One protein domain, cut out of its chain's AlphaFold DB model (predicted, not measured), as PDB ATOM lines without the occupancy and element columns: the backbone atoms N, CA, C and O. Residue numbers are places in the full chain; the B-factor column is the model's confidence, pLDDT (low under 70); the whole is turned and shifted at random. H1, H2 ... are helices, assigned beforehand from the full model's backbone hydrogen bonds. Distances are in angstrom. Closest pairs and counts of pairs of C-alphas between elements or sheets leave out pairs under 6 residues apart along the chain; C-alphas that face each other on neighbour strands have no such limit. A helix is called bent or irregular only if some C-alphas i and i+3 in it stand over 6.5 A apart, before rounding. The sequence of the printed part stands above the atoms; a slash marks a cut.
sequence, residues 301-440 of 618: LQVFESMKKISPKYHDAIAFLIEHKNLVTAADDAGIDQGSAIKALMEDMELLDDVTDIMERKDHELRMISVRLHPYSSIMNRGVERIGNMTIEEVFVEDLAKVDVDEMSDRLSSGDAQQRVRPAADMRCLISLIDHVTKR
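Overview. This is residues 301 to 440 of the 618 residues of an uncharacterized protein of Gemmatimonadaceae bacterium (UniProt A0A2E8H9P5). One long helix, H9, runs through the domain with shorter helices packed across it: H8 at its beginning, and H6, H5, H3 and H2 along its later half. H2 and H7 run side by side, H4 sits at the far end beyond H5, and a long link with no named element, residues 371 to 394, leads from H6 to H7. The printed part has 140 residues, with nine named helices in chain order H1 to H9 and no named strand; the class is all helix. It is compact, with a radius of gyration of the C-alphas of 14.8 A, and spans 42 by 29 by 25 A.

Along the chain. H9, residues 417 to 438, measures 31.9 A from C-alpha 417 at (234.174, 163.010, 262.481) to C-alpha 438 at (260.944, 172.755, 276.819). It is only just irregular: C-alphas 420 and 423 are 6.7 A apart. H2, residues 312 to 323, measures 17.5 A and is irregular, with C-alphas 313 and 316 7.2 A apart. H5, residues 349 to 359, measures 15.1 A, and H4, residues 339 to 347, 12.2 A. H1 is residues 301 to 307, beginning at C-alpha 301 at (240.647, 159.975, 278.143). H3 is residues 325 to 328, H6 residues 364 to 370, H7 residues 395 to 402 and H8 residues 405 to 412.

Arrangement. H9 is the hub, touching five helices. With residues 419 to 424 alone it touches H8, at a steep tilt of 69 degrees, only just short of perpendicular, opposite ways; the closest C-alphas, Leu 412 and Arg 420, are 4.4 A apart. H6 touches H9 about perpendicular at 85 degrees, C-alphas of Ser 370 and Asp 435 closest at 5.4 A. H5 touches it at 87 degrees, about perpendicular, C-alphas of Met 359 and Thr 438 closest at 4.5 A. H3 touches it, C-alphas of Val 328 and His 436 closest at 6.4 A. H2 and H9 only just touch, with 3 pairs of C-alphas within 8 A, Leu 321 and Leu 433 closest at 7.2 A. H2 touches H7 at a shallow tilt of 15 degrees, opposite ways, C-alphas of His 315 and Val 397 closest at 6.3 A. H2 touches H5 with residues 313 to 318 alone, C-alphas of Ala 317 and Val 355 closest at 5.4 A. H4 and H5 only just touch, only at the corner, C-alphas of Leu 345 and Leu 352 closest at 5.2 A. H1 touches H8, C-alphas of Glu 305 and Val 405 closest at 6.6 A. Every O i to N i+4 pair is within hydrogen-bond range in H1, H4, H5, H6, H7 and H8, against 6 of 8 in H2 and 16 of 18 in H9; H3 is too short for such a pair.

Size, cuts and confidence. The two farthest C-alphas, Met 346 and Gly 415, are 44.5 A apart. The printed part has no cut; the link from H6 to H7, residues 371 to 394, is long. Mean pLDDT of the printed part is 88.2, and residues 332 to 335 and 382 to 388 are under 70.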
ATOM      1  N   LEU A 301     241.322 159.582 276.900       96.19
ATOM      2  CA  LEU A 301     240.647 159.975 278.143       96.19
ATOM      3  C   LEU A 301     241.612 160.066 279.325       96.19
ATOM      4  O   LEU A 301     241.553 161.026 280.091       96.19
ATOM      5  N   GLN A 302     242.546 159.120 279.445       95.44
ATOM      6  CA  GLN A 302     243.590 159.182 280.467       95.44
ATOM      7  C   GLN A 302     244.492 160.400 280.301       95.44
ATOM      8  O   GLN A 302     244.849 161.054 281.286       95.44
ATOM      9  N   VAL A 303     244.874 160.696 279.058       95.88
ATOM     10  CA  VAL A 303     245.669 161.877 278.730       95.88
ATOM     11  C   VAL A 303     244.916 163.149 279.088       95.88
ATOM     12  O   VAL A 303     245.489 164.000 279.763       95.88
ATOM     13  N   PHE A 304     243.643 163.257 278.716       96.88
ATOM     14  CA  PHE A 304     242.804 164.402 279.046       96.88
ATOM     15  C   PHE A 304     242.670 164.594 280.559       96.88
ATOM     16  O   PHE A 304     242.965 165.671 281.068       96.88
ATOM     17  N   GLU A 305     242.323 163.536 281.301       95.50
ATOM     18  CA  GLU A 305     242.219 163.568 282.767       95.50
ATOM     19  C   GLU A 305     243.538 164.000 283.428       95.50
ATOM     20  O   GLU A 305     243.538 164.678 284.455       95.50
ATOM     21  N   SER A 306     244.671 163.634 282.828       95.31
ATOM     22  CA  SER A 306     245.996 164.031 283.302       95.31
ATOM     23  C   SER A 306     246.312 165.490 282.950       95.31
ATOM     24  O   SER A 306     246.712 166.241 283.830       95.31
ATOM     25  N   MET A 307     246.015 165.952 281.729       96.31
ATOM     26  CA  MET A 307     246.170 167.361 281.325       96.31
ATOM     27  C   MET A 307     245.349 168.330 282.172       96.31
ATOM     28  O   MET A 307     245.820 169.425 282.457       96.31
ATOM     29  N   LYS A 308     244.160 167.930 282.638       95.75
ATOM     30  CA  LYS A 308     243.356 168.740 283.570       95.75
ATOM     31  C   LYS A 308     244.061 169.023 284.905       95.75
ATOM     32  O   LYS A 308     243.608 169.880 285.656       95.75
ATOM     33  N   LYS A 309     245.142 168.300 285.228       94.88
ATOM     34  CA  LYS A 309     245.958 168.521 286.434       94.88
ATOM     35  C   LYS A 309     247.011 169.612 286.254       94.88
ATOM     36  O   LYS A 309     247.624 169.992 287.250       94.88
ATOM     37  N   ILE A 310     247.231 170.104 285.029       96.12
ATOM     38  CA  ILE A 310     248.060 171.291 284.803       96.12
ATOM     39  C   ILE A 310     247.458 172.434 285.621       96.12
ATOM     40  O   ILE A 310     246.245 172.648 285.609       96.12
ATOM     41  N   SER A 311     248.301 173.157 286.360       95.94
ATOM     42  CA  SER A 311     247.816 174.257 287.189       95.94
ATOM     43  C   SER A 311     247.074 175.307 286.341       95.94
ATOM     44  O   SER A 311     247.641 175.775 285.348       95.94
ATOM     45  N   PRO A 312     245.871 175.756 286.757       95.25
ATOM     46  CA  PRO A 312     245.109 176.770 286.028       95.25
ATOM     47  C   PRO A 312     245.854 178.086 285.799       95.25
ATOM     48  O   PRO A 312     245.529 178.802 284.860       95.25
ATOM     49  N   LYS A 313     246.882 178.392 286.608       95.75
ATOM     50  CA  LYS A 313     247.723 179.582 286.405       95.75
ATOM     51  C   LYS A 313     248.417 179.599 285.039       95.75
ATOM     52  O   LYS A 313     248.694 180.657 284.510       95.75
ATOM     53  N   TYR A 314     248.665 178.429 284.447       96.38
ATOM     54  CA  TYR A 314     249.317 178.326 283.143       96.38
ATOM     55  C   TYR A 314     248.343 178.389 281.966       96.38
ATOM     56  O   TYR A 314     248.792 178.283 280.830       96.38
ATOM     57  N   HIS A 315     247.031 178.513 282.190       95.19
ATOM     58  CA  HIS A 315     246.057 178.498 281.096       95.19
ATOM     59  C   HIS A 315     246.279 179.650 280.113       95.19
ATOM     60  O   HIS A 315     246.313 179.397 278.911       95.19
ATOM     61  N   ASP A 316     246.534 180.863 280.604       95.62
ATOM     62  CA  ASP A 316     246.789 182.030 279.747       95.62
ATOM     63  C   ASP A 316     248.107 181.874 278.975       95.62
ATOM     64  O   ASP A 316     248.169 182.110 277.769       95.62
ATOM     65  N   ALA A 317     249.146 181.349 279.630       96.25
ATOM     66  CA  ALA A 317     250.409 181.009 278.980       96.25
ATOM     67  C   ALA A 317     250.249 179.912 277.911       96.25
ATOM     68  O   ALA A 317     250.849 179.994 276.841       96.25
ATOM     69  N   ILE A 318     249.421 178.893 278.153       96.56
ATOM     70  CA  ILE A 318     249.117 177.848 277.166       96.56
ATOM     71  C   ILE A 318     248.304 178.423 276.001       96.56
ATOM     72  O   ILE A 318     248.605 178.098 274.853       96.56
ATOM     73  N   ALA A 319     247.323 179.285 276.270       96.38
ATOM     74  CA  ALA A 319     246.552 179.973 275.239       96.38
ATOM     75  C   ALA A 319     247.468 180.823 274.348       96.38
ATOM     76  O   ALA A 319     247.440 180.671 273.127       96.38
ATOM     77  N   PHE A 320     248.386 181.589 274.947       95.75
ATOM     78  CA  PHE A 320     249.401 182.349 274.218       95.75
ATOM     79  C   PHE A 320     250.267 181.456 273.313       95.75
ATOM     80  O   PHE A 320     250.519 181.788 272.151       95.75
ATOM     81  N   LEU A 321     250.711 180.296 273.812       94.94
ATOM     82  CA  LEU A 321     251.485 179.333 273.018       94.94
ATOM     83  C   LEU A 321     250.672 178.728 271.865       94.94
ATOM     84  O   LEU A 321     251.247 178.416 270.822       94.94
ATOM     85  N   ILE A 322     249.361 178.550 272.038       94.56
ATOM     86  CA  ILE A 322     248.450 178.066 270.994       94.56
ATOM     87  C   ILE A 322     248.247 179.133 269.916       94.56
ATOM     88  O   ILE A 322     248.377 178.819 268.731       94.56
ATOM     89  N   GLU A 323     247.997 180.382 270.306       93.56
ATOM     90  CA  GLU A 323     247.882 181.521 269.389       93.56
ATOM     91  C   GLU A 323     249.145 181.643 268.518       93.56
ATOM     92  O   GLU A 323     249.084 181.770 267.292       93.56
ATOM     93  N   HIS A 324     250.313 181.463 269.141       91.81
ATOM     94  CA  HIS A 324     251.623 181.573 268.502       91.81
ATOM     95  C   HIS A 324     252.222 180.216 268.086       91.81
ATOM     96  O   HIS A 324     253.427 180.108 267.849       91.81
ATOM     97  N   LYS A 325     251.412 179.160 267.928       90.12
ATOM     98  CA  LYS A 325     251.878 177.779 267.673       90.12
ATOM     99  C   LYS A 325     252.853 177.622 266.500       90.12
ATOM    100  O   LYS A 325     253.803 176.843 266.581       90.12
ATOM    101  N   ASN A 326     252.661 178.391 265.427       87.00
ATOM    102  CA  ASN A 326     253.527 178.360 264.241       87.00
ATOM    103  C   ASN A 326     254.925 178.931 264.522       87.00
ATOM    104  O   ASN A 326     255.901 178.474 263.940       87.00
ATOM    105  N   LEU A 327     255.018 179.915 265.420       87.69
ATOM    106  CA  LEU A 327     256.279 180.486 265.886       87.69
ATOM    107  C   LEU A 327     257.002 179.502 266.811       87.69
ATOM    108  O   LEU A 327     258.199 179.273 266.659       87.69
ATOM    109  N   VAL A 328     256.264 178.915 267.756       87.25
ATOM    110  CA  VAL A 328     256.800 177.980 268.755       87.25
ATOM    111  C   VAL A 328     257.384 176.729 268.090       87.25
ATOM    112  O   VAL A 328     258.421 176.224 268.519       87.25
ATOM    113  N   THR A 329     256.741 176.244 267.024       85.19
ATOM    114  CA  THR A 329     257.150 175.035 266.283       85.19
ATOM    115  C   THR A 329     258.000 175.306 265.042       85.19
ATOM    116  O   THR A 329     258.353 174.376 264.311       85.19
ATOM    117  N   ALA A 330     258.357 176.569 264.801       82.25
ATOM    118  CA  ALA A 330     259.177 176.969 263.669       82.25
ATOM    119  C   ALA A 330     260.548 176.279 263.699       82.25
ATOM    120  O   ALA A 330     261.208 176.217 264.737       82.25
ATOM    121  N   ALA A 331     261.014 175.816 262.536       75.12
ATOM    122  CA  ALA A 331     262.424 175.481 262.368       75.12
ATOM    123  C   ALA A 331     263.279 176.760 262.402       75.12
ATOM    124  O   ALA A 331     262.791 177.840 262.056       75.12
ATOM    125  N   ASP A 332     264.552 176.629 262.777       66.75
ATOM    126  CA  ASP A 332     265.454 177.763 263.020       66.75
ATOM    127  C   ASP A 332     265.534 178.748 261.826       66.75
ATOM    128  O   ASP A 332     265.544 179.963 262.041       66.75
ATOM    129  N   ASP A 333     265.415 178.242 260.589       61.31
ATOM    130  CA  ASP A 333     265.518 179.005 259.331       61.31
ATOM    131  C   ASP A 333     264.174 179.413 258.695       61.31
ATOM    132  O   ASP A 333     264.126 179.872 257.553       61.31
ATOM    133  N   ALA A 334     263.046 179.261 259.398       63.97
ATOM    134  CA  ALA A 334     261.716 179.434 258.798       63.97
ATOM    135  C   ALA A 334     261.342 180.891 258.435       63.97
ATOM    136  O   ALA A 334     260.259 181.125 257.900       63.97
ATOM    137  N   GLY A 335     262.198 181.878 258.732       65.25
ATOM    138  CA  GLY A 335     261.965 183.290 258.398       65.25
ATOM    139  C   GLY A 335     260.718 183.909 259.047       65.25
ATOM    140  O   GLY A 335     260.238 184.936 258.578       65.25
ATOM    141  N   ILE A 336     260.176 183.281 260.097       76.31
ATOM    142  CA  ILE A 336     258.969 183.742 260.792       76.31
ATOM    143  C   ILE A 336     259.316 184.953 261.660       76.31
ATOM    144  O   ILE A 336     260.266 184.907 262.446       76.31
ATOM    145  N   ASP A 337     258.535 186.024 261.513       75.38
ATOM    146  CA  ASP A 337     258.655 187.222 262.341       75.38
ATOM    147  C   ASP A 337     258.236 186.910 263.782       75.38
ATOM    148  O   ASP A 337     257.118 186.471 264.048       75.38
ATOM    149  N   GLN A 338     259.167 187.117 264.710       75.56
ATOM    150  CA  GLN A 338     258.976 186.874 266.138       75.56
ATOM    151  C   GLN A 338     258.589 188.156 266.886       75.56
ATOM    152  O   GLN A 338     258.266 188.100 268.072       75.56
ATOM    153  N   GLY A 339     258.620 189.311 266.210       78.94
ATOM    154  CA  GLY A 339     258.517 190.624 266.833       78.94
ATOM    155  C   GLY A 339     257.220 190.843 267.606       78.94
ATOM    156  O   GLY A 339     257.266 191.387 268.705       78.94
ATOM    157  N   SER A 340     256.075 190.389 267.085       83.75
ATOM    158  CA  SER A 340     254.779 190.557 267.761       83.75
ATOM    159  C   SER A 340     254.687 189.752 269.059       83.75
ATOM    160  O   SER A 340     254.328 190.306 270.094       83.75
ATOM    161  N   ALA A 341     255.071 188.475 269.020       85.50
ATOM    162  CA  ALA A 341     255.026 187.574 270.171       85.50
ATOM    163  C   ALA A 341     256.017 187.998 271.263       85.50
ATOM    164  O   ALA A 341     255.682 188.036 272.443       85.50
ATOM    165  N   ILE A 342     257.240 188.358 270.858       85.31
ATOM    166  CA  ILE A 342     258.276 188.859 271.764       85.31
ATOM    167  C   ILE A 342     257.805 190.157 272.424       85.31
ATOM    168  O   ILE A 342     257.930 190.298 273.638       85.31
ATOM    169  N   LYS A 343     257.218 191.083 271.657       86.69
ATOM    170  CA  LYS A 343     256.679 192.332 272.199       86.69
ATOM    171  C   LYS A 343     255.552 192.082 273.206       86.69
ATOM    172  O   LYS A 343     255.581 192.683 274.272       86.69
ATOM    173  N   ALA A 344     254.619 191.177 272.906       89.12
ATOM    174  CA  ALA A 344     253.542 190.817 273.830       89.12
ATOM    175  C   ALA A 344     254.091 190.281 275.166       89.12
ATOM    176  O   ALA A 344     253.685 190.744 276.228       89.12
ATOM    177  N   LEU A 345     255.091 189.393 275.122       91.50
ATOM    178  CA  LEU A 345     255.757 188.880 276.327       91.50
ATOM    179  C   LEU A 345     256.580 189.940 277.078       91.50
ATOM    180  O   LEU A 345     256.793 189.821 278.278       91.50
ATOM    181  N   MET A 346     257.086 190.967 276.394       86.25
ATOM    182  CA  MET A 346     257.768 192.084 277.058       86.25
ATOM    183  C   MET A 346     256.792 193.023 277.773       86.25
ATOM    184  O   MET A 346     257.169 193.643 278.768       86.25
ATOM    185  N   GLU A 347     255.570 193.161 277.255       89.31
ATOM    186  CA  GLU A 347     254.521 194.010 277.829       89.31
ATOM    187  C   GLU A 347     253.816 193.332 279.015       89.31
ATOM    188  O   GLU A 347     253.460 194.017 279.976       89.31
ATOM    189  N   ASP A 348     253.682 192.002 278.990       92.69
ATOM    190  CA  ASP A 348     253.072 191.207 280.058       92.69
ATOM    191  C   ASP A 348     254.109 190.365 280.824       92.69
ATOM    192  O   ASP A 348     254.543 189.288 280.403       92.69
ATOM    193  N   MET A 349     254.509 190.873 281.994       87.69
ATOM    194  CA  MET A 349     255.515 190.229 282.842       87.69
ATOM    195  C   MET A 349     255.033 188.918 283.466       87.69
ATOM    196  O   MET A 349     255.849 188.014 283.643       87.69
ATOM    197  N   GLU A 350     253.752 188.830 283.828       93.56
ATOM    198  CA  GLU A 350     253.197 187.626 284.458       93.56
ATOM    199  C   GLU A 350     253.145 186.499 283.428       93.56
ATOM    200  O   GLU A 350     253.634 185.398 283.688       93.56
ATOM    201  N   LEU A 351     252.703 186.817 282.208       95.06
ATOM    202  CA  LEU A 351     252.692 185.880 281.092       95.06
ATOM    203  C   LEU A 351     254.096 185.371 280.736       95.06
ATOM    204  O   LEU A 351     254.283 184.171 280.532       95.06
ATOM    205  N   LEU A 352     255.105 186.250 280.685       93.31
ATOM    206  CA  LEU A 352     256.491 185.836 280.443       93.31
ATOM    207  C   LEU A 352     257.014 184.906 281.545       93.31
ATOM    208  O   LEU A 352     257.699 183.925 281.236       93.31
ATOM    209  N   ASP A 353     256.707 185.196 282.809       93.12
ATOM    210  CA  ASP A 353     257.106 184.352 283.934       93.12
ATOM    211  C   ASP A 353     256.410 182.981 283.868       93.12
ATOM    212  O   ASP A 353     257.083 181.959 284.014       93.12
ATOM    213  N   ASP A 354     255.119 182.920 283.536       95.94
ATOM    214  CA  ASP A 354     254.402 181.649 283.393       95.94
ATOM    215  C   ASP A 354     254.855 180.839 282.164       95.94
ATOM    216  O   ASP A 354     255.076 179.631 282.280       95.94
ATOM    217  N   VAL A 355     255.104 181.463 281.006       95.25
ATOM    218  CA  VAL A 355     255.688 180.776 279.831       95.25
ATOM    219  C   VAL A 355     257.099 180.258 280.143       95.25
ATOM    220  O   VAL A 355     257.479 179.154 279.736       95.25
ATOM    221  N   THR A 356     257.877 181.016 280.913       92.62
ATOM    222  CA  THR A 356     259.198 180.590 281.393       92.62
ATOM    223  C   THR A 356     259.085 179.422 282.377       92.62
ATOM    224  O   THR A 356     259.870 178.478 282.306       92.62
ATOM    225  N   ASP A 357     258.108 179.440 283.276       94.00
ATOM    226  CA  ASP A 357     257.847 178.351 284.216       94.00
ATOM    227  C   ASP A 357     257.448 177.054 283.491       94.00
ATOM    228  O   ASP A 357     257.883 175.967 283.897       94.00
ATOM    229  N   ILE A 358     256.689 177.160 282.391       95.00
ATOM    230  CA  ILE A 358     256.404 176.044 281.473       95.00
ATOM    231  C   ILE A 358     257.712 175.528 280.858       95.00
ATOM    232  O   ILE A 358     257.998 174.332 280.943       95.00
ATOM    233  N   MET A 359     258.537 176.418 280.291       93.38
ATOM    234  CA  MET A 359     259.851 176.086 279.717       93.38
ATOM    235  C   MET A 359     260.768 175.368 280.722       93.38
ATOM    236  O   MET A 359     261.514 174.455 280.352       93.38
ATOM    237  N   GLU A 360     260.729 175.777 281.989       89.88
ATOM    238  CA  GLU A 360     261.519 175.213 283.089       89.88
ATOM    239  C   GLU A 360     260.865 173.999 283.758       89.88
ATOM    240  O   GLU A 360     261.459 173.409 284.660       89.88
ATOM    241  N   ARG A 361     259.673 173.585 283.303       91.62
ATOM    242  CA  ARG A 361     258.955 172.401 283.804       91.62
ATOM    243  C   ARG A 361     258.705 172.485 285.317       91.62
ATOM    244  O   ARG A 361     258.881 171.502 286.057       91.62
ATOM    245  N   LYS A 362     258.348 173.682 285.802       90.88
ATOM    246  CA  LYS A 362     258.095 173.917 287.234       90.88
ATOM    247  C   LYS A 362     256.829 173.226 287.718       90.88
ATOM    248  O   LYS A 362     256.807 172.728 288.840       90.88
ATOM    249  N   ASP A 363     255.812 173.156 286.866       94.19
ATOM    250  CA  ASP A 363     254.622 172.347 287.109       94.19
ATOM    251  C   ASP A 363     254.935 170.849 287.035       94.19
ATOM    252  O   ASP A 363     255.686 170.400 286.161       94.19
ATOM    253  N   HIS A 364     254.335 170.069 287.936       91.56
ATOM    254  CA  HIS A 364     254.515 168.620 287.943       91.56
ATOM    255  C   HIS A 364     254.001 167.989 286.646       91.56
ATOM    256  O   HIS A 364     254.704 167.180 286.047       91.56
ATOM    257  N   GLU A 365     252.813 168.371 286.182       93.81
ATOM    258  CA  GLU A 365     252.176 167.744 285.029       93.81
ATOM    259  C   GLU A 365     252.866 168.131 283.720       93.81
ATOM    260  O   GLU A 365     253.157 167.260 282.900       93.81
ATOM    261  N   LEU A 366     253.255 169.402 283.562       94.00
ATOM    262  CA  LEU A 366     254.065 169.841 282.415       94.00
ATOM    263  C   LEU A 366     255.398 169.093 282.333       94.00
ATOM    264  O   LEU A 366     255.852 168.744 281.239       94.00
ATOM    265  N   ARG A 367     256.016 168.789 283.482       90.56
ATOM    266  CA  ARG A 367     257.224 167.958 283.526       90.56
ATOM    267  C   ARG A 367     256.946 166.556 282.997       90.56
ATOM    268  O   ARG A 367     257.702 166.085 282.149       90.56
ATOM    269  N   MET A 368     255.852 165.927 283.420       91.00
ATOM    270  CA  MET A 368     255.466 164.595 282.936       91.00
ATOM    271  C   MET A 368     255.165 164.589 281.432       91.00
ATOM    272  O   MET A 368     255.584 163.666 280.734       91.00
ATOM    273  N   ILE A 369     254.528 165.643 280.910       92.31
ATOM    274  CA  ILE A 369     254.298 165.828 279.468       92.31
ATOM    275  C   ILE A 369     255.624 165.931 278.706       92.31
ATOM    276  O   ILE A 369     255.803 165.267 277.678       92.31
ATOM    277  N   SER A 370     256.554 166.752 279.207       88.25
ATOM    278  CA  SER A 370     257.837 167.026 278.545       88.25
ATOM    279  C   SER A 370     258.721 165.784 278.411       88.25
ATOM    280  O   SER A 370     259.446 165.639 277.430       88.25
ATOM    281  N   VAL A 371     258.626 164.847 279.359       85.88
ATOM    282  CA  VAL A 371     259.363 163.576 279.309       85.88
ATOM    283  C   VAL A 371     258.552 162.418 278.727       85.88
ATOM    284  O   VAL A 371     259.049 161.298 278.693       85.88
ATOM    285  N   ARG A 372     257.318 162.678 278.267       87.06
ATOM    286  CA  ARG A 372     256.379 161.670 277.739       87.06
ATOM    287  C   ARG A 372     256.054 160.548 278.729       87.06
ATOM    288  O   ARG A 372     255.775 159.426 278.323       87.06
ATOM    289  N   LEU A 373     256.036 160.836 280.029       88.00
ATOM    290  CA  LEU A 373     255.671 159.824 281.019       88.00
ATOM    291  C   LEU A 373     254.191 159.432 280.871       88.00
ATOM    292  O   LEU A 373     253.371 160.222 280.402       88.00
ATOM    293  N   HIS A 374     253.827 158.225 281.305       86.00
ATOM    294  CA  HIS A 374     252.439 157.762 281.317       86.00
ATOM    295  C   HIS A 374     251.474 158.831 281.898       86.00
ATOM    296  O   HIS A 374     251.753 159.402 282.966       86.00
ATOM    297  N   PRO A 375     250.325 159.102 281.239       91.44
ATOM    298  CA  PRO A 375     249.768 158.399 280.069       91.44
ATOM    299  C   PRO A 375     250.215 158.942 278.699       91.44
ATOM    300  O   PRO A 375     249.768 158.436 277.672       91.44
ATOM    301  N   TYR A 376     251.074 159.960 278.644       91.81
ATOM    302  CA  TYR A 376     251.381 160.690 277.409       91.81
ATOM    303  C   TYR A 376     252.083 159.845 276.341       91.81
ATOM    304  O   TYR A 376     251.766 159.992 275.159       91.81
ATOM    305  N   SER A 377     252.945 158.911 276.756       86.62
ATOM    306  CA  SER A 377     253.582 157.931 275.865       86.62
ATOM    307  C   SER A 377     252.584 157.083 275.072       86.62
ATOM    308  O   SER A 377     252.898 156.636 273.978       86.62
ATOM    309  N   SER A 378     251.357 156.888 275.571       85.62
ATOM    310  CA  SER A 378     250.364 156.036 274.901       85.62
ATOM    311  C   SER A 378     249.781 156.638 273.618       85.62
ATOM    312  O   SER A 378     249.268 155.894 272.780       85.62
ATOM    313  N   ILE A 379     249.847 157.967 273.455       87.06
ATOM    314  CA  ILE A 379     249.317 158.665 272.272       87.06
ATOM    315  C   ILE A 379     250.389 159.389 271.454       87.06
ATOM    316  O   ILE A 379     250.106 159.747 270.305       87.06
ATOM    317  N   MET A 380     251.578 159.612 272.032       80.69
ATOM    318  CA  MET A 380     252.770 160.127 271.355       80.69
ATOM    319  C   MET A 380     254.060 159.594 271.986       80.69
ATOM    320  O   MET A 380     254.343 159.864 273.153       80.69
ATOM    321  N   ASN A 381     254.883 158.945 271.163       70.38
ATOM    322  CA  ASN A 381     256.205 158.452 271.548       70.38
ATOM    323  C   ASN A 381     257.247 159.582 271.551       70.38
ATOM    324  O   ASN A 381     257.097 160.601 270.860       70.38
ATOM    325  N   ARG A 382     258.336 159.404 272.301       63.16
ATOM    326  CA  ARG A 382     259.473 160.331 272.306       63.16
ATOM    327  C   ARG A 382     260.193 160.245 270.948       63.16
ATOM    328  O   ARG A 382     260.449 159.172 270.424       63.16
ATOM    329  N   GLY A 383     260.481 161.393 270.329       56.69
ATOM    330  CA  GLY A 383     261.125 161.468 269.004       56.69
ATOM    331  C   GLY A 383     260.176 161.682 267.815       56.69
ATOM    332  O   GLY A 383     260.635 162.050 266.735       56.69
ATOM    333  N   VAL A 384     258.854 161.572 268.003       60.38
ATOM    334  CA  VAL A 384     257.872 162.133 267.054       60.38
ATOM    335  C   VAL A 384     257.685 163.609 267.404       60.38
ATOM    336  O   VAL A 384     256.775 163.988 268.137       60.38
ATOM    337  N   GLU A 385     258.638 164.435 266.973       58.00
ATOM    338  CA  GLU A 385     258.774 165.803 267.492       58.00
ATOM    339  C   GLU A 385     257.894 166.817 266.769       58.00
ATOM    340  O   GLU A 385     257.520 167.812 267.370       58.00
ATOM    341  N   ARG A 386     257.536 166.587 265.499       62.59
ATOM    342  CA  ARG A 386     256.841 167.591 264.685       62.59
ATOM    343  C   ARG A 386     255.492 167.105 264.190       62.59
ATOM    344  O   ARG A 386     255.400 166.239 263.323       62.59
ATOM    345  N   ILE A 387     254.443 167.755 264.680       69.62
ATOM    346  CA  ILE A 387     253.124 167.712 264.056       69.62
ATOM    347  C   ILE A 387     253.131 168.745 262.928       69.62
ATOM    348  O   ILE A 387     253.143 169.945 263.177       69.62
ATOM    349  N   GLY A 388     253.150 168.273 261.678       58.53
ATOM    350  CA  GLY A 388     253.300 169.137 260.499       58.53
ATOM    351  C   GLY A 388     252.164 170.144 260.267       58.53
ATOM    352  O   GLY A 388     252.353 171.087 259.508       58.53
ATOM    353  N   ASN A 389     251.000 169.962 260.901       73.00
ATOM    354  CA  ASN A 389     249.911 170.939 260.899       73.00
ATOM    355  C   ASN A 389     249.257 171.005 262.284       73.00
ATOM    356  O   ASN A 389     248.528 170.092 262.671       73.00
ATOM    357  N   MET A 390     249.532 172.072 263.033       81.69
ATOM    358  CA  MET A 390     248.960 172.264 264.361       81.69
ATOM    359  C   MET A 390     247.540 172.824 264.264       81.69
ATOM    360  O   MET A 390     247.339 174.009 263.996       81.69
ATOM    361  N   THR A 391     246.542 171.989 264.529       85.00
ATOM    362  CA  THR A 391     245.122 172.373 264.449       85.00
ATOM    363  C   THR A 391     244.549 172.903 265.758       85.00
ATOM    364  O   THR A 391     243.426 173.384 265.751       85.00
ATOM    365  N   ILE A 392     245.317 172.861 266.851       92.62
ATOM    366  CA  ILE A 392     244.854 173.291 268.173       92.62
ATOM    367  C   ILE A 392     244.406 174.751 268.197       92.62
ATOM    368  O   ILE A 392     245.063 175.621 267.620       92.62
ATOM    369  N   GLU A 393     243.300 175.005 268.881       91.31
ATOM    370  CA  GLU A 393     242.708 176.325 269.089       91.31
ATOM    371  C   GLU A 393     242.561 176.602 270.591       91.31
ATOM    372  O   GLU A 393     242.514 175.674 271.400       91.31
ATOM    373  N   GLU A 394     242.468 177.879 270.966       91.75
ATOM    374  CA  GLU A 394     242.400 178.327 272.368       91.75
ATOM    375  C   GLU A 394     241.205 177.747 273.134       91.75
ATOM    376  O   GLU A 394     241.298 177.515 274.336       91.75
ATOM    377  N   VAL A 395     240.116 177.408 272.433       93.19
ATOM    378  CA  VAL A 395     238.945 176.739 273.024       93.19
ATOM    379  C   VAL A 395     239.307 175.435 273.744       93.19
ATOM    380  O   VAL A 395     238.643 175.058 274.704       93.19
ATOM    381  N   PHE A 396     240.399 174.769 273.354       94.56
ATOM    382  CA  PHE A 396     240.859 173.574 274.055       94.56
ATOM    383  C   PHE A 396     241.321 173.875 275.492       94.56
ATOM    384  O   PHE A 396     241.160 173.044 276.384       94.56
ATOM    385  N   VAL A 397     241.850 175.074 275.758       94.56
ATOM    386  CA  VAL A 397     242.201 175.506 277.122       94.56
ATOM    387  C   VAL A 397     240.939 175.659 277.970       94.56
ATOM    388  O   VAL A 397     240.915 175.266 279.138       94.56
ATOM    389  N   GLU A 398     239.852 176.153 277.373       93.44
ATOM    390  CA  GLU A 398     238.554 176.183 278.042       93.44
ATOM    391  C   GLU A 398     238.008 174.779 278.305       93.44
ATOM    392  O   GLU A 398     237.455 174.542 279.381       93.44
ATOM    393  N   ASP A 399     238.195 173.842 277.370       93.56
ATOM    394  CA  ASP A 399     237.808 172.441 277.556       93.56
ATOM    395  C   ASP A 399     238.543 171.818 278.757       93.56
ATOM    396  O   ASP A 399     237.917 171.152 279.585       93.56
ATOM    397  N   LEU A 400     239.844 172.094 278.933       93.50
ATOM    398  CA  LEU A 400     240.595 171.636 280.110       93.50
ATOM    399  C   LEU A 400     239.968 172.126 281.423       93.50
ATOM    400  O   LEU A 400     239.937 171.380 282.406       93.50
ATOM    401  N   ALA A 401     239.406 173.335 281.448       91.44
ATOM    402  CA  ALA A 401     238.744 173.877 282.630       91.44
ATOM    403  C   ALA A 401     237.313 173.341 282.819       91.44
ATOM    404  O   ALA A 401     236.944 172.954 283.930       91.44
ATOM    405  N   LYS A 402     236.504 173.318 281.754       93.94
ATOM    406  CA  LYS A 402     235.038 173.193 281.844       93.94
ATOM    407  C   LYS A 402     234.497 171.803 281.514       93.94
ATOM    408  O   LYS A 402     233.476 171.425 282.076       93.94
ATOM    409  N   VAL A 403     235.162 171.056 280.634       95.44
ATOM    410  CA  VAL A 403     234.660 169.773 280.118       95.44
ATOM    411  C   VAL A 403     235.095 168.641 281.033       95.44
ATOM    412  O   VAL A 403     236.276 168.523 281.375       95.44
ATOM    413  N   ASP A 404     234.155 167.806 281.463       94.94
ATOM    414  CA  ASP A 404     234.466 166.629 282.267       94.94
ATOM    415  C   ASP A 404     234.884 165.424 281.400       94.94
ATOM    416  O   ASP A 404     234.914 165.468 280.167       94.94
ATOM    417  N   VAL A 405     235.305 164.341 282.055       93.94
ATOM    418  CA  VAL A 405     235.792 163.139 281.359       93.94
ATOM    419  C   VAL A 405     234.655 162.427 280.617       93.94
ATOM    420  O   VAL A 405     234.901 161.814 279.579       93.94
ATOM    421  N   ASP A 406     233.420 162.523 281.111       93.38
ATOM    422  CA  ASP A 406     232.262 161.876 280.498       93.38
ATOM    423  C   ASP A 406     231.836 162.591 279.212       93.38
ATOM    424  O   ASP A 406     231.670 161.940 278.180       93.38
ATOM    425  N   GLU A 407     231.775 163.921 279.228       95.31
ATOM    426  CA  GLU A 407     231.526 164.740 278.044       95.31
ATOM    427  C   GLU A 407     232.651 164.570 277.011       95.31
ATOM    428  O   GLU A 407     232.383 164.410 275.819       95.31
ATOM    429  N   MET A 408     233.920 164.526 277.440       95.38
ATOM    430  CA  MET A 408     235.036 164.249 276.526       95.38
ATOM    431  C   MET A 408     234.940 162.845 275.907       95.38
ATOM    432  O   MET A 408     235.244 162.656 274.729       95.38
ATOM    433  N   SER A 409     234.483 161.862 276.682       94.69
ATOM    434  CA  SER A 409     234.222 160.495 276.220       94.69
ATOM    435  C   SER A 409     233.128 160.449 275.152       94.69
ATOM    436  O   SER A 409     233.274 159.742 274.147       94.69
ATOM    437  N   ASP A 410     232.071 161.246 275.314       93.25
ATOM    438  CA  ASP A 410     231.024 161.396 274.303       93.25
ATOM    439  C   ASP A 410     231.553 162.076 273.033       93.25
ATOM    440  O   ASP A 410     231.296 161.581 271.935       93.25
ATOM    441  N   ARG A 411     232.373 163.132 273.156       93.06
ATOM    442  CA  ARG A 411     233.018 163.790 272.002       93.06
ATOM    443  C   ARG A 411     233.909 162.818 271.223       93.06
ATOM    444  O   ARG A 411     233.733 162.676 270.016       93.06
ATOM    445  N   LEU A 412     234.796 162.082 271.903       90.94
ATOM    446  CA  LEU A 412     235.688 161.074 271.299       90.94
ATOM    447  C   LEU A 412     234.942 159.886 270.674       90.94
ATOM    448  O   LEU A 412     235.495 159.186 269.829       90.94
ATOM    449  N   SER A 413     233.695 159.649 271.073       88.31
ATOM    450  CA  SER A 413     232.854 158.590 270.509       88.31
ATOM    451  C   SER A 413     231.780 159.115 269.559       88.31
ATOM    452  O   SER A 413     230.952 158.327 269.096       88.31
ATOM    453  N   SER A 414     231.785 160.417 269.257       88.50
ATOM    454  CA  SER A 414     230.785 161.044 268.399       88.50
ATOM    455  C   SER A 414     230.785 160.412 267.008       88.50
ATOM    456  O   SER A 414     231.828 160.014 266.465       88.50
ATOM    457  N   GLY A 415     229.593 160.322 266.425       80.50
ATOM    458  CA  GLY A 415     229.408 159.954 265.027       80.50
ATOM    459  C   GLY A 415     230.033 160.979 264.076       80.50
ATOM    460  O   GLY A 415     230.720 160.623 263.110       80.50
ATOM    461  N   ASP A 416     229.942 162.264 264.445       85.88
ATOM    462  CA  ASP A 416     230.579 163.354 263.714       85.88
ATOM    463  C   ASP A 416     232.110 163.258 263.789       85.88
ATOM    464  O   ASP A 416     232.731 163.329 264.854       85.88
ATOM    465  N   ALA A 417     232.732 163.134 262.616       83.44
ATOM    466  CA  ALA A 417     234.174 163.010 262.481       83.44
ATOM    467  C   ALA A 417     234.925 164.235 263.025       83.44
ATOM    468  O   ALA A 417     236.009 164.065 263.583       83.44
ATOM    469  N   GLN A 418     234.374 165.449 262.894       84.25
ATOM    470  CA  GLN A 418     235.034 166.657 263.400       84.25
ATOM    471  C   GLN A 418     235.048 166.685 264.930       84.25
ATOM    472  O   GLN A 418     236.117 166.826 265.522       84.25
ATOM    473  N   GLN A 419     233.897 166.467 265.575       87.19
ATOM    474  CA  GLN A 419     233.812 166.372 267.038       87.19
ATOM    475  C   GLN A 419     234.652 165.230 267.623       87.19
ATOM    476  O   GLN A 419     235.199 165.374 268.713       87.19
ATOM    477  N   ARG A 420     234.792 164.124 266.886       88.75
ATOM    478  CA  ARG A 420     235.573 162.958 267.305       88.75
ATOM    479  C   ARG A 420     237.081 163.154 267.210       88.75
ATOM    480  O   ARG A 420     237.813 162.816 268.136       88.75
ATOM    481  N   VAL A 421     237.566 163.639 266.068       87.69
ATOM    482  CA  VAL A 421     239.010 163.690 265.778       87.69
ATOM    483  C   VAL A 421     239.675 164.890 266.446       87.69
ATOM    484  O   VAL A 421     240.832 164.800 266.858       87.69
ATOM    485  N   ARG A 422     238.950 166.006 266.575       90.56
ATOM    486  CA  ARG A 422     239.500 167.265 267.077       90.56
ATOM    487  C   ARG A 422     240.096 167.154 268.489       90.56
ATOM    488  O   ARG A 422     241.268 167.494 268.618       90.56
ATOM    489  N   PRO A 423     239.417 166.595 269.511       92.44
ATOM    490  CA  PRO A 423     240.005 166.501 270.847       92.44
ATOM    491  C   PRO A 423     241.290 165.665 270.885       92.44
ATOM    492  O   PRO A 423     242.258 166.035 271.546       92.44
ATOM    493  N   ALA A 424     241.337 164.561 270.132       91.12
ATOM    494  CA  ALA A 424     242.533 163.729 270.021       91.12
ATOM    495  C   ALA A 424     243.704 164.486 269.364       91.12
ATOM    496  O   ALA A 424     244.853 164.367 269.801       91.12
ATOM    497  N   ALA A 425     243.421 165.281 268.326       90.75
ATOM    498  CA  ALA A 425     244.410 166.130 267.671       90.75
ATOM    499  C   ALA A 425     244.901 167.259 268.592       90.75
ATOM    500  O   ALA A 425     246.107 167.494 268.662       90.75
ATOM    501  N   ASP A 426     243.999 167.902 269.333       93.38
ATOM    502  CA  ASP A 426     244.315 169.000 270.248       93.38
ATOM    503  C   ASP A 426     245.206 168.520 271.403       93.38
ATOM    504  O   ASP A 426     246.245 169.125 271.670       93.38
ATOM    505  N   MET A 427     244.911 167.357 272.000       94.88
ATOM    506  CA  MET A 427     245.779 166.741 273.014       94.88
ATOM    507  C   MET A 427     247.196 166.501 272.475       94.88
ATOM    508  O   MET A 427     248.184 166.872 273.111       94.88
ATOM    509  N   ARG A 428     247.325 165.921 271.274       92.06
ATOM    510  CA  ARG A 428     248.637 165.708 270.638       92.06
ATOM    511  C   ARG A 428     249.356 167.029 270.361       92.06
ATOM    512  O   ARG A 428     250.550 167.150 270.631       92.06
ATOM    513  N   CYS A 429     248.632 168.031 269.871       92.56
ATOM    514  CA  CYS A 429     249.166 169.362 269.612       92.56
ATOM    515  C   CYS A 429     249.688 170.037 270.884       92.56
ATOM    516  O   CYS A 429     250.810 170.535 270.871       92.56
ATOM    517  N   LEU A 430     248.945 170.004 271.993       94.31
ATOM    518  CA  LEU A 430     249.394 170.593 273.257       94.31
ATOM    519  C   LEU A 430     250.681 169.927 273.763       94.31
ATOM    520  O   LEU A 430     251.647 170.601 274.119       94.31
ATOM    521  N   ILE A 431     250.724 168.594 273.732       92.75
ATOM    522  CA  ILE A 431     251.907 167.815 274.112       92.75
ATOM    523  C   ILE A 431     253.115 168.179 273.220       92.75
ATOM    524  O   ILE A 431     254.250 168.228 273.703       92.75
ATOM    525  N   SER A 432     252.888 168.444 271.928       89.88
ATOM    526  CA  SER A 432     253.912 168.907 270.982       89.88
ATOM    527  C   SER A 432     254.362 170.346 271.262       89.88
ATOM    528  O   SER A 432     255.559 170.617 271.199       89.88
ATOM    529  N   LEU A 433     253.456 171.269 271.604       91.50
ATOM    530  CA  LEU A 433     253.814 172.651 271.966       91.50
ATOM    531  C   LEU A 433     254.702 172.687 273.202       91.50
ATOM    532  O   LEU A 433     255.768 173.297 273.177       91.50
ATOM    533  N   ILE A 434     254.301 171.976 274.258       92.44
ATOM    534  CA  ILE A 434     255.080 171.890 275.498       92.44
ATOM    535  C   ILE A 434     256.474 171.314 275.212       92.44
ATOM    536  O   ILE A 434     257.469 171.789 275.758       92.44
ATOM    537  N   ASP A 435     256.577 170.337 274.312       87.75
ATOM    538  CA  ASP A 435     257.863 169.766 273.902       87.75
ATOM    539  C   ASP A 435     258.768 170.809 273.223       87.75
ATOM    540  O   ASP A 435     259.927 170.965 273.600       87.75
ATOM    541  N   HIS A 436     258.234 171.609 272.296       86.88
ATOM    542  CA  HIS A 436     259.011 172.649 271.610       86.88
ATOM    543  C   HIS A 436     259.433 173.798 272.531       86.88
ATOM    544  O   HIS A 436     260.518 174.355 272.356       86.88
ATOM    545  N   VAL A 437     258.620 174.139 273.532       90.12
ATOM    546  CA  VAL A 437     258.976 175.162 274.527       90.12
ATOM    547  C   VAL A 437     260.042 174.646 275.500       90.12
ATOM    548  O   VAL A 437     260.899 175.406 275.944       90.12
ATOM    549  N   THR A 438     260.033 173.350 275.825       88.50
ATOM    550  CA  THR A 438     260.944 172.755 276.819       88.50
ATOM    551  C   THR A 438     262.243 172.189 276.231       88.50
ATOM    552  O   THR A 438     263.209 171.986 276.979       88.50
ATOM    553  N   LYS A 439     262.303 171.941 274.917       85.19
ATOM    554  CA  LYS A 439     263.498 171.492 274.180       85.19
ATOM    555  C   LYS A 439     264.329 172.655 273.648       85.19
ATOM    556  O   LYS A 439     263.899 173.798 273.629       85.19
ATOM    557  N   ARG A 440     265.561 172.366 273.219       82.50
ATOM    558  CA  ARG A 440     266.508 173.349 272.661       82.50
ATOM    559  C   ARG A 440     266.061 173.840 271.277       82.50
ATOM    560  O   ARG A 440     266.637 173.459 270.269       82.50
TER     561      ARG A 440